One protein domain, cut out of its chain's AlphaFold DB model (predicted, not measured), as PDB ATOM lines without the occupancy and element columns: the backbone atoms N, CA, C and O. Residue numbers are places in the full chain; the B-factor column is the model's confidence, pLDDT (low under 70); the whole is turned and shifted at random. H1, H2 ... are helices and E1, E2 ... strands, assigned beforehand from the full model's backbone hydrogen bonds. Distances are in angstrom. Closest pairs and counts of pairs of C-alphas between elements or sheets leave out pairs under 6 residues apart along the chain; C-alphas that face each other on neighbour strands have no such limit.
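AT A GLANCE: This is residues 32 to 105 of the 145 residues of an uncharacterized protein of Beijerinckiaceae bacterium (UniProt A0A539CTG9). A small twisted sheet of three strands, E1, E2 and E3, has the short helix H1 beside its E1 edge, and H2 sits beyond H1, away from the sheet. After H2 the printed part runs out as a tail, of which residues 96 to 105 stick out from the body. The printed part has 74 residues, with named elements in the order E1, E2, E3, H1, H2; the sheet is antiparallel in that same strand order, a meander in which each strand is the antiparallel neighbour of the one before. The class is mixed, helices and strands, with under half of the residues in named elements. The whole is loose and elongated, with a radius of gyration of the C-alphas of 16.3 A and spans of 61 by 34 by 20 A.

IN THESE COORDINATES: E1, residues 35 to 42, begins at C-alpha 35 (9.284, 7.902, 32.329) and is 21.1 A long. E2, residues 47 to 53, is 19.8 A long, and E3, residues 59 to 64, 16.8 A. H1 is residues 73 to 79, 9.9 A; H2 is residues 87 to 90, 5.2 A, ending at C-alpha 90 (17.827, 17.959, 48.572).

HOW THE PARTS SIT: The hairpin E1 and E2 has directions 158 degrees apart, with N 40 and O 49 at 2.9 A. In the hairpin E2 and E3, at 155 degrees, N 50 and O 62 are 2.8 A apart. The sheet is only just strongly twisted, its C-alphas up to 4.4 A off the best plane. H1 is on the sheet at a height of 5.8 A, over none of the strands; its closest C-alphas to E1 are those of Ala 79 and Lys 38, 4.6 A. Residues 80 to 81 pair, parallel, with residues 39 to 40 of E1. H1 and H2 touch, closest at the C-alphas of Leu 74 and Ala 90, 5.9 A. H2 is apart from E1, E2 and E3. In H1 every O i to N i+4 pair is within hydrogen-bond range; H2 is too short for one.

THE WHOLE: The C-alphas farthest apart, of Glu 44 and Gly 105, are 61.9 A from each other. Without residues 96 to 105, which stand free, the body spans 33 by 32 by 17 A. The printed part has no cut, no link between named elements is long, and no printed residue has a pLDDT under 70.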
ATOM      1  N   MET A  32       0.545   7.784  29.424       96.25
ATOM      2  CA  MET A  32       1.119   6.683  30.197       96.25
ATOM      3  C   MET A  32       2.386   6.165  29.512       96.25
ATOM      4  O   MET A  32       2.647   6.495  28.357       96.25
ATOM      5  N   ASP A  33       3.159   5.337  30.217       96.75
ATOM      6  CA  ASP A  33       4.418   4.775  29.707       96.75
ATOM      7  C   ASP A  33       5.398   5.853  29.209       96.75
ATOM      8  O   ASP A  33       5.961   5.775  28.119       96.75
ATOM      9  N   ARG A  34       5.545   6.926  29.986       97.19
ATOM     10  CA  ARG A  34       6.513   7.997  29.745       97.19
ATOM     11  C   ARG A  34       7.246   8.274  31.040       97.19
ATOM     12  O   ARG A  34       6.763   9.011  31.898       97.19
ATOM     13  N   LYS A  35       8.397   7.634  31.206       95.69
ATOM     14  CA  LYS A  35       9.284   7.902  32.329       95.69
ATOM     15  C   LYS A  35       9.934   9.264  32.113       95.69
ATOM     16  O   LYS A  35      10.458   9.537  31.039       95.69
ATOM     17  N   PHE A  36       9.875  10.113  33.130       95.50
ATOM     18  CA  PHE A  36      10.543  11.408  33.141       95.50
ATOM     19  C   PHE A  36      12.068  11.232  33.200       95.50
ATOM     20  O   PHE A  36      12.562  10.484  34.042       95.50
ATOM     21  N   GLU A  37      12.798  11.928  32.326       95.75
ATOM     22  CA  GLU A  37      14.263  11.833  32.230       95.75
ATOM     23  C   GLU A  37      14.953  13.180  32.457       95.75
ATOM     24  O   GLU A  37      15.967  13.244  33.153       95.75
ATOM     25  N   LYS A  38      14.426  14.273  31.890       96.75
ATOM     26  CA  LYS A  38      15.062  15.591  32.006       96.75
ATOM     27  C   LYS A  38      14.054  16.728  31.963       96.75
ATOM     28  O   LYS A  38      13.095  16.687  31.198       96.75
ATOM     29  N   LEU A  39      14.298  17.772  32.751       97.12
ATOM     30  CA  LEU A  39      13.543  19.023  32.709       97.12
ATOM     31  C   LEU A  39      14.496  20.172  32.383       97.12
ATOM     32  O   LEU A  39      15.410  20.461  33.151       97.12
ATOM     33  N   ARG A  40      14.298  20.818  31.234       96.75
ATOM     34  CA  ARG A  40      15.178  21.873  30.720       96.75
ATOM     35  C   ARG A  40      14.418  23.181  30.591       96.75
ATOM     36  O   ARG A  40      13.313  23.175  30.061       96.75
ATOM     37  N   PHE A  41      15.007  24.286  31.036       95.88
ATOM     38  CA  PHE A  41      14.452  25.615  30.786       95.88
ATOM     39  C   PHE A  41      15.197  26.310  29.649       95.88
ATOM     40  O   PHE A  41      16.424  26.415  29.693       95.88
ATOM     41  N   ASP A  42      14.453  26.794  28.660       95.06
ATOM     42  CA  ASP A  42      14.947  27.684  27.615       95.06
ATOM     43  C   ASP A  42      14.671  29.144  28.029       95.06
ATOM     44  O   ASP A  42      13.505  29.560  28.047       95.06
ATOM     45  N   PRO A  43      15.704  29.931  28.384       93.62
ATOM     46  CA  PRO A  43      15.528  31.309  28.827       93.62
ATOM     47  C   PRO A  43      15.193  32.278  27.687       93.62
ATOM     48  O   PRO A  43      14.627  33.335  27.958       93.62
ATOM     49  N   GLU A  44      15.502  31.957  26.431       95.25
ATOM     50  CA  GLU A  44      15.179  32.830  25.296       95.25
ATOM     51  C   GLU A  44      13.702  32.694  24.932       95.25
ATOM     52  O   GLU A  44      12.991  33.686  24.770       95.25
ATOM     53  N   ARG A  45      13.214  31.449  24.872       95.50
ATOM     54  CA  ARG A  45      11.810  31.145  24.559       95.50
ATOM     55  C   ARG A  45      10.895  31.215  25.781       95.50
ATOM     56  O   ARG A  45       9.678  31.249  25.606       95.50
ATOM     57  N   GLN A  46      11.452  31.235  26.994       95.62
ATOM     58  CA  GLN A  46      10.720  31.149  28.266       95.62
ATOM     59  C   GLN A  46       9.809  29.906  28.322       95.62
ATOM     60  O   GLN A  46       8.646  29.968  28.725       95.62
ATOM     61  N   ILE A  47      10.336  28.762  27.872       97.19
ATOM     62  CA  ILE A  47       9.612  27.488  27.763       97.19
ATOM     63  C   ILE A  47      10.399  26.382  28.469       97.19
ATOM     64  O   ILE A  47      11.624  26.316  28.404       97.19
ATOM     65  N   TRP A  48       9.674  25.483  29.128       97.56
ATOM     66  CA  TRP A  48      10.197  24.230  29.656       97.56
ATOM     67  C   TRP A  48      10.101  23.118  28.615       97.56
ATOM     68  O   TRP A  48       9.043  22.924  28.022       97.56
ATOM     69  N   GLY A  49      11.177  22.353  28.454       97.75
ATOM     70  CA  GLY A  49      11.194  21.067  27.767       97.75
ATOM     71  C   GLY A  49      11.242  19.920  28.776       97.75
ATOM     72  O   GLY A  49      12.148  19.865  29.611       97.75
ATOM     73  N   VAL A  50      10.273  19.013  28.700       97.56
ATOM     74  CA  VAL A  50      10.183  17.793  29.511       97.56
ATOM     75  C   VAL A  50      10.539  16.607  28.626       97.56
ATOM     76  O   VAL A  50       9.737  16.204  27.784       97.56
ATOM     77  N   ASP A  51      11.726  16.046  28.817       97.44
ATOM     78  CA  ASP A  51      12.173  14.863  28.091       97.44
ATOM     79  C   ASP A  51      11.708  13.600  28.819       97.44
ATOM     80  O   ASP A  51      11.828  13.476  30.046       97.44
ATOM     81  N   THR A  52      11.179  12.656  28.051       97.38
ATOM     82  CA  THR A  52      10.655  11.385  28.547       97.38
ATOM     83  C   THR A  52      11.123  10.221  27.689       97.38
ATOM     84  O   THR A  52      11.424  10.399  26.509       97.38
ATOM     85  N   ILE A  53      11.146   9.027  28.278       97.50
ATOM     86  CA  ILE A  53      11.419   7.768  27.586       97.50
ATOM     87  C   ILE A  53      10.291   6.766  27.844       97.50
ATOM     88  O   ILE A  53       9.809   6.627  28.971       97.50
ATOM     89  N   SER A  54       9.832   6.086  26.796       97.25
ATOM     90  CA  SER A  54       8.874   4.984  26.927       97.25
ATOM     91  C   SER A  54       9.557   3.679  27.330       97.25
ATOM     92  O   SER A  54      10.770   3.529  27.175       97.25
ATOM     93  N   SER A  55       8.788   2.691  27.792       95.25
ATOM     94  CA  SER A  55       9.308   1.339  28.044       95.25
ATOM     95  C   SER A  55       9.946   0.693  26.807       95.25
ATOM     96  O   SER A  55      10.866  -0.110  26.937       95.25
ATOM     97  N   GLY A  56       9.504   1.081  25.606       95.75
ATOM     98  CA  GLY A  56      10.090   0.665  24.329       95.75
ATOM     99  C   GLY A  56      11.336   1.453  23.908       95.75
ATOM    100  O   GLY A  56      11.837   1.236  22.808       95.75
ATOM    101  N   GLY A  57      11.824   2.387  24.732       96.31
ATOM    102  CA  GLY A  57      13.017   3.192  24.455       96.31
ATOM    103  C   GLY A  57      12.787   4.400  23.542       96.31
ATOM    104  O   GLY A  57      13.748   5.032  23.111       96.31
ATOM    105  N   THR A  58      11.535   4.741  23.226       96.81
ATOM    106  CA  THR A  58      11.226   5.935  22.422       96.81
ATOM    107  C   THR A  58      11.374   7.188  23.272       96.81
ATOM    108  O   THR A  58      10.732   7.293  24.317       96.81
ATOM    109  N   CYS A  59      12.179   8.143  22.807       97.19
ATOM    110  CA  CYS A  59      12.336   9.443  23.452       97.19
ATOM    111  C   CYS A  59      11.345  10.466  22.884       97.19
ATOM    112  O   CYS A  59      11.208  10.599  21.668       97.19
ATOM    113  N   GLU A  60      10.695  11.222  23.764       97.25
ATOM    114  CA  GLU A  60       9.760  12.294  23.414       97.25
ATOM    115  C   GLU A  60      10.000  13.521  24.298       97.25
ATOM    116  O   GLU A  60      10.255  13.382  25.496       97.25
ATOM    117  N   THR A  61       9.855  14.716  23.723       97.38
ATOM    118  CA  THR A  61       9.933  15.989  24.454       97.38
ATOM    119  C   THR A  61       8.581  16.695  24.437       97.38
ATOM    120  O   THR A  61       7.981  16.882  23.378       97.38
ATOM    121  N   PHE A  62       8.118  17.136  25.607       97.06
ATOM    122  CA  PHE A  62       6.933  17.981  25.751       97.06
ATOM    123  C   PHE A  62       7.332  19.411  26.114       97.06
ATOM    124  O   PHE A  62       8.095  19.619  27.054       97.06
ATOM    125  N   GLU A  63       6.789  20.398  25.402       97.56
ATOM    126  CA  GLU A  63       6.999  21.817  25.702       97.56
ATOM    127  C   GLU A  63       5.854  22.382  26.560       97.56
ATOM    128  O   GLU A  63       4.678  22.125  26.293       97.56
ATOM    129  N   ALA A  64       6.182  23.172  27.584       97.12
ATOM    130  CA  ALA A  64       5.202  23.827  28.449       97.12
ATOM    131  C   ALA A  64       5.718  25.164  29.004       97.12
ATOM    132  O   ALA A  64       6.903  25.327  29.269       97.12
ATOM    133  N   ARG A  65       4.824  26.129  29.248       97.12
ATOM    134  CA  ARG A  65       5.186  27.393  29.931       97.12
ATOM    135  C   ARG A  65       5.318  27.230  31.445       97.12
ATOM    136  O   ARG A  65       6.129  27.895  32.080       97.12
ATOM    137  N   HIS A  66       4.523  26.330  32.018       96.31
ATOM    138  CA  HIS A  66       4.502  26.040  33.445       96.31
ATOM    139  C   HIS A  66       4.524  24.533  33.661       96.31
ATOM    140  O   HIS A  66       3.869  23.790  32.931       96.31
ATOM    141  N   VAL A  67       5.258  24.101  34.685       96.44
ATOM    142  CA  VAL A  67       5.389  22.693  35.056       96.44
ATOM    143  C   VAL A  67       5.086  22.552  36.541       96.44
ATOM    144  O   VAL A  67       5.681  23.233  37.373       96.44
ATOM    145  N   VAL A  68       4.162  21.651  36.867       96.19
ATOM    146  CA  VAL A  68       3.902  21.198  38.236       96.19
ATOM    147  C   VAL A  68       4.350  19.747  38.306       96.19
ATOM    148  O   VAL A  68       3.843  18.913  37.560       96.19
ATOM    149  N   SER A  69       5.319  19.451  39.169       94.38
ATOM    150  CA  SER A  69       5.883  18.108  39.300       94.38
ATOM    151  C   SER A  69       5.460  17.463  40.611       94.38
ATOM    152  O   SER A  69       5.576  18.067  41.677       94.38
ATOM    153  N   SER A  70       5.001  16.217  40.523       94.31
ATOM    154  CA  SER A  70       4.791  15.322  41.664       94.31
ATOM    155  C   SER A  70       5.887  14.258  41.780       94.31
ATOM    156  O   SER A  70       5.747  13.332  42.577       94.31
ATOM    157  N   ALA A  71       6.942  14.340  40.958       92.75
ATOM    158  CA  ALA A  71       8.076  13.428  41.045       92.75
ATOM    159  C   ALA A  71       8.814  13.623  42.384       92.75
ATOM    160  O   ALA A  71       8.812  14.737  42.923       92.75
ATOM    161  N   PRO A  72       9.471  12.579  42.923       90.25
ATOM    162  CA  PRO A  72      10.311  12.725  44.104       90.25
ATOM    163  C   PRO A  72      11.308  13.872  43.917       90.25
ATOM    164  O   PRO A  72      11.976  13.962  42.887       90.25
ATOM    165  N   ILE A  73      11.424  14.754  44.914       91.50
ATOM    166  CA  ILE A  73      12.220  15.991  44.809       91.50
ATOM    167  C   ILE A  73      13.667  15.690  44.400       91.50
ATOM    168  O   ILE A  73      14.259  16.432  43.620       91.50
ATOM    169  N   LEU A  74      14.231  14.591  44.905       89.00
ATOM    170  CA  LEU A  74      15.604  14.199  44.595       89.00
ATOM    171  C   LEU A  74      15.776  13.833  43.113       89.00
ATOM    172  O   LEU A  74      16.738  14.276  42.491       89.00
ATOM    173  N   GLU A  75      14.838  13.068  42.554       90.12
ATOM    174  CA  GLU A  75      14.834  12.691  41.136       90.12
ATOM    175  C   GLU A  75      14.619  13.918  40.247       90.12
ATOM    176  O   GLU A  75      15.361  14.135  39.292       90.12
ATOM    177  N   LEU A  76      13.659  14.775  40.611       93.56
ATOM    178  CA  LEU A  76      13.363  16.005  39.884       93.56
ATOM    179  C   LEU A  76      14.578  16.933  39.800       93.56
ATOM    180  O   LEU A  76      14.909  17.416  38.721       93.56
ATOM    181  N   LEU A  77      15.236  17.200  40.930       92.88
ATOM    182  CA  LEU A  77      16.361  18.134  40.967       92.88
ATOM    183  C   LEU A  77      17.597  17.574  40.260       92.88
ATOM    184  O   LEU A  77      18.344  18.348  39.669       92.88
ATOM    185  N   ALA A  78      17.808  16.255  40.293       89.81
ATOM    186  CA  ALA A  78      18.887  15.610  39.548       89.81
ATOM    187  C   ALA A  78      18.682  15.695  38.023       89.81
ATOM    188  O   ALA A  78      19.655  15.765  37.276       89.81
ATOM    189  N   ALA A  79      17.426  15.719  37.574       93.81
ATOM    190  CA  ALA A  79      17.035  15.821  36.171       93.81
ATOM    191  C   ALA A  79      16.875  17.274  35.667       93.81
ATOM    192  O   ALA A  79      16.652  17.492  34.473       93.81
ATOM    193  N   LEU A  80      16.963  18.274  36.553       95.12
ATOM    194  CA  LEU A  80      16.766  19.685  36.214       95.12
ATOM    195  C   LEU A  80      18.009  20.287  35.543       95.12
ATOM    196  O   LEU A  80      19.136  20.100  35.999       95.12
ATOM    197  N   SER A  81      17.802  21.061  34.479       93.38
ATOM    198  CA  SER A  81      18.852  21.756  33.737       93.38
ATOM    199  C   SER A  81      18.435  23.206  33.431       93.38
ATOM    200  O   SER A  81      17.440  23.406  32.730       93.38
ATOM    201  N   PRO A  82      19.201  24.219  33.876       89.50
ATOM    202  CA  PRO A  82      20.417  24.094  34.680       89.50
ATOM    203  C   PRO A  82      20.132  23.530  36.079       89.50
ATOM    204  O   PRO A  82      19.062  23.747  36.649       89.50
ATOM    205  N   ALA A  83      21.098  22.790  36.626       89.38
ATOM    206  CA  ALA A  83      20.977  22.229  37.965       89.38
ATOM    207  C   ALA A  83      20.980  23.361  39.012       89.38
ATOM    208  O   ALA A  83      21.836  24.251  38.951       89.38
ATOM    209  N   PRO A  84      20.060  23.353  39.989       88.75
ATOM    210  CA  PRO A  84      19.983  24.407  40.984       88.75
ATOM    211  C   PRO A  84      21.038  24.194  42.075       88.75
ATOM    212  O   PRO A  84      21.331  23.063  42.468       88.75
ATOM    213  N   LEU A  85      21.546  25.288  42.650       88.12
ATOM    214  CA  LEU A  85      22.510  25.244  43.767       88.12
ATOM    215  C   LEU A  85      21.975  24.465  44.984       88.12
ATOM    216  O   LEU A  85      22.734  23.908  45.777       88.12
ATOM    217  N   THR A  86      20.652  24.388  45.125       89.00
ATOM    218  CA  THR A  86      19.966  23.675  46.207       89.00
ATOM    219  C   THR A  86      19.989  22.151  46.064       89.00
ATOM    220  O   THR A  86      19.613  21.467  47.014       89.00
ATOM    221  N   LEU A  87      20.480  21.596  44.947       87.62
ATOM    222  CA  LEU A  87      20.548  20.147  44.717       87.62
ATOM    223  C   LEU A  87      21.261  19.395  45.857       87.62
ATOM    224  O   LEU A  87      20.832  18.311  46.250       87.62
ATOM    225  N   LEU A  88      22.317  19.981  46.431       86.44
ATOM    226  CA  LEU A  88      23.044  19.384  47.558       86.44
ATOM    227  C   LEU A  88      22.177  19.269  48.821       86.44
ATOM    228  O   LEU A  88      22.249  18.263  49.521       86.44
ATOM    229  N   HIS A  89      21.316  20.254  49.076       87.94
ATOM    230  CA  HIS A  89      20.408  20.253  50.226       87.94
ATOM    231  C   HIS A  89      19.305  19.206  50.069       87.94
ATOM    232  O   HIS A  89      18.915  18.562  51.039       87.94
ATOM    233  N   ALA A  90      18.841  18.971  48.840       85.56
ATOM    234  CA  ALA A  90      17.827  17.959  48.572       85.56
ATOM    235  C   ALA A  90      18.289  16.535  48.904       85.56
ATOM    236  O   ALA A  90      17.467  15.703  49.275       85.56
ATOM    237  N   ARG A  91      19.598  16.255  48.847       84.50
ATOM    238  CA  ARG A  91      20.165  14.956  49.254       84.50
ATOM    239  C   ARG A  91      20.028  14.673  50.750       84.50
ATOM    240  O   ARG A  91      20.111  13.518  51.151       84.50
ATOM    241  N   ALA A  92      19.811  15.699  51.572       89.31
ATOM    242  CA  ALA A  92      19.546  15.523  52.995       89.31
ATOM    243  C   ALA A  92      18.091  15.097  53.283       89.31
ATOM    244  O   ALA A  92      17.788  14.698  54.410       89.31
ATOM    245  N   LEU A  93      17.190  15.165  52.291       89.00
ATOM    246  CA  LEU A  93      15.807  14.723  52.443       89.00
ATOM    247  C   LEU A  93      15.755  13.202  52.586       89.00
ATOM    248  O   LEU A  93      16.238  12.458  51.735       89.00
ATOM    249  N   LYS A  94      15.125  12.745  53.667       86.81
ATOM    250  CA  LYS A  94      14.893  11.326  53.934       86.81
ATOM    251  C   LYS A  94      13.435  10.997  53.651       86.81
ATOM    252  O   LYS A  94      12.541  11.622  54.218       86.81
ATOM    253  N   TYR A  95      13.209   9.990  52.817       87.62
ATOM    254  CA  TYR A  95      11.887   9.414  52.612       87.62
ATOM    255  C   TYR A  95      11.696   8.263  53.593       87.62
ATOM    256  O   TYR A  95      12.599   7.452  53.798       87.62
ATOM    257  N   ARG A  96      10.528   8.214  54.237       90.38
ATOM    258  CA  ARG A  96      10.151   7.070  55.062       90.38
ATOM    259  C   ARG A  96       9.582   5.999  54.150       90.38
ATOM    260  O   ARG A  96       8.616   6.262  53.440       90.38
ATOM    261  N   ASP A  97      10.159   4.813  54.227       86.38
ATOM    262  CA  ASP A  97       9.621   3.641  53.553       86.38
ATOM    263  C   ASP A  97       8.568   2.944  54.428       86.38
ATOM    264  O   ASP A  97       8.560   3.090  55.656       86.38
ATOM    265  N   PHE A  98       7.666   2.195  53.803       88.81
ATOM    266  CA  PHE A  98       6.688   1.366  54.493       88.81
ATOM    267  C   PHE A  98       6.540   0.026  53.778       88.81
ATOM    268  O   PHE A  98       6.409  -0.051  52.560       88.81
ATOM    269  N   ILE A  99       6.501  -1.050  54.558       91.12
ATOM    270  CA  ILE A  99       6.279  -2.399  54.040       91.12
ATOM    271  C   ILE A  99       4.831  -2.772  54.328       91.12
ATOM    272  O   ILE A  99       4.384  -2.721  55.474       91.12
ATOM    273  N   THR A 100       4.097  -3.159  53.287       90.25
ATOM    274  CA  THR A 100       2.734  -3.681  53.425       90.25
ATOM    275  C   THR A 100       2.753  -5.191  53.250       90.25
ATOM    276  O   THR A 100       3.124  -5.686  52.189       90.25
ATOM    277  N   VAL A 101       2.319  -5.926  54.275       93.06
ATOM    278  CA  VAL A 101       2.130  -7.380  54.214       93.06
ATOM    279  C   VAL A 101       0.636  -7.669  54.202       93.06
ATOM    280  O   VAL A 101      -0.070  -7.371  55.164       93.06
ATOM    281  N   VAL A 102       0.145  -8.244  53.104       91.31
ATOM    282  CA  VAL A 102      -1.255  -8.660  52.982       91.31
ATOM    283  C   VAL A 102      -1.359 -10.129  53.376       91.31
ATOM    284  O   VAL A 102      -0.951 -11.007  52.621       91.31
ATOM    285  N   LEU A 103      -1.914 -10.397  54.560       90.06
ATOM    286  CA  LEU A 103      -2.216 -11.753  55.010       90.06
ATOM    287  C   LEU A 103      -3.682 -12.082  54.720       90.06
ATOM    288  O   LEU A 103      -4.588 -11.439  55.248       90.06
ATOM    289  N   ILE A 104      -3.911 -13.109  53.904       88.62
ATOM    290  CA  ILE A 104      -5.248 -13.638  53.624       88.62
ATOM    291  C   ILE A 104      -5.363 -14.994  54.318       88.62
ATOM    292  O   ILE A 104      -4.747 -15.970  53.895       88.62
ATOM    293  N   GLY A 105      -6.129 -15.039  55.407       85.25
ATOM    294  CA  GLY A 105      -6.377 -16.252  56.186       85.25
ATOM    295  C   GLY A 105      -7.770 -16.832  55.952       85.25
ATOM    296  O   GLY A 105      -8.688 -16.136  55.518       85.25
TER     297      GLY A 105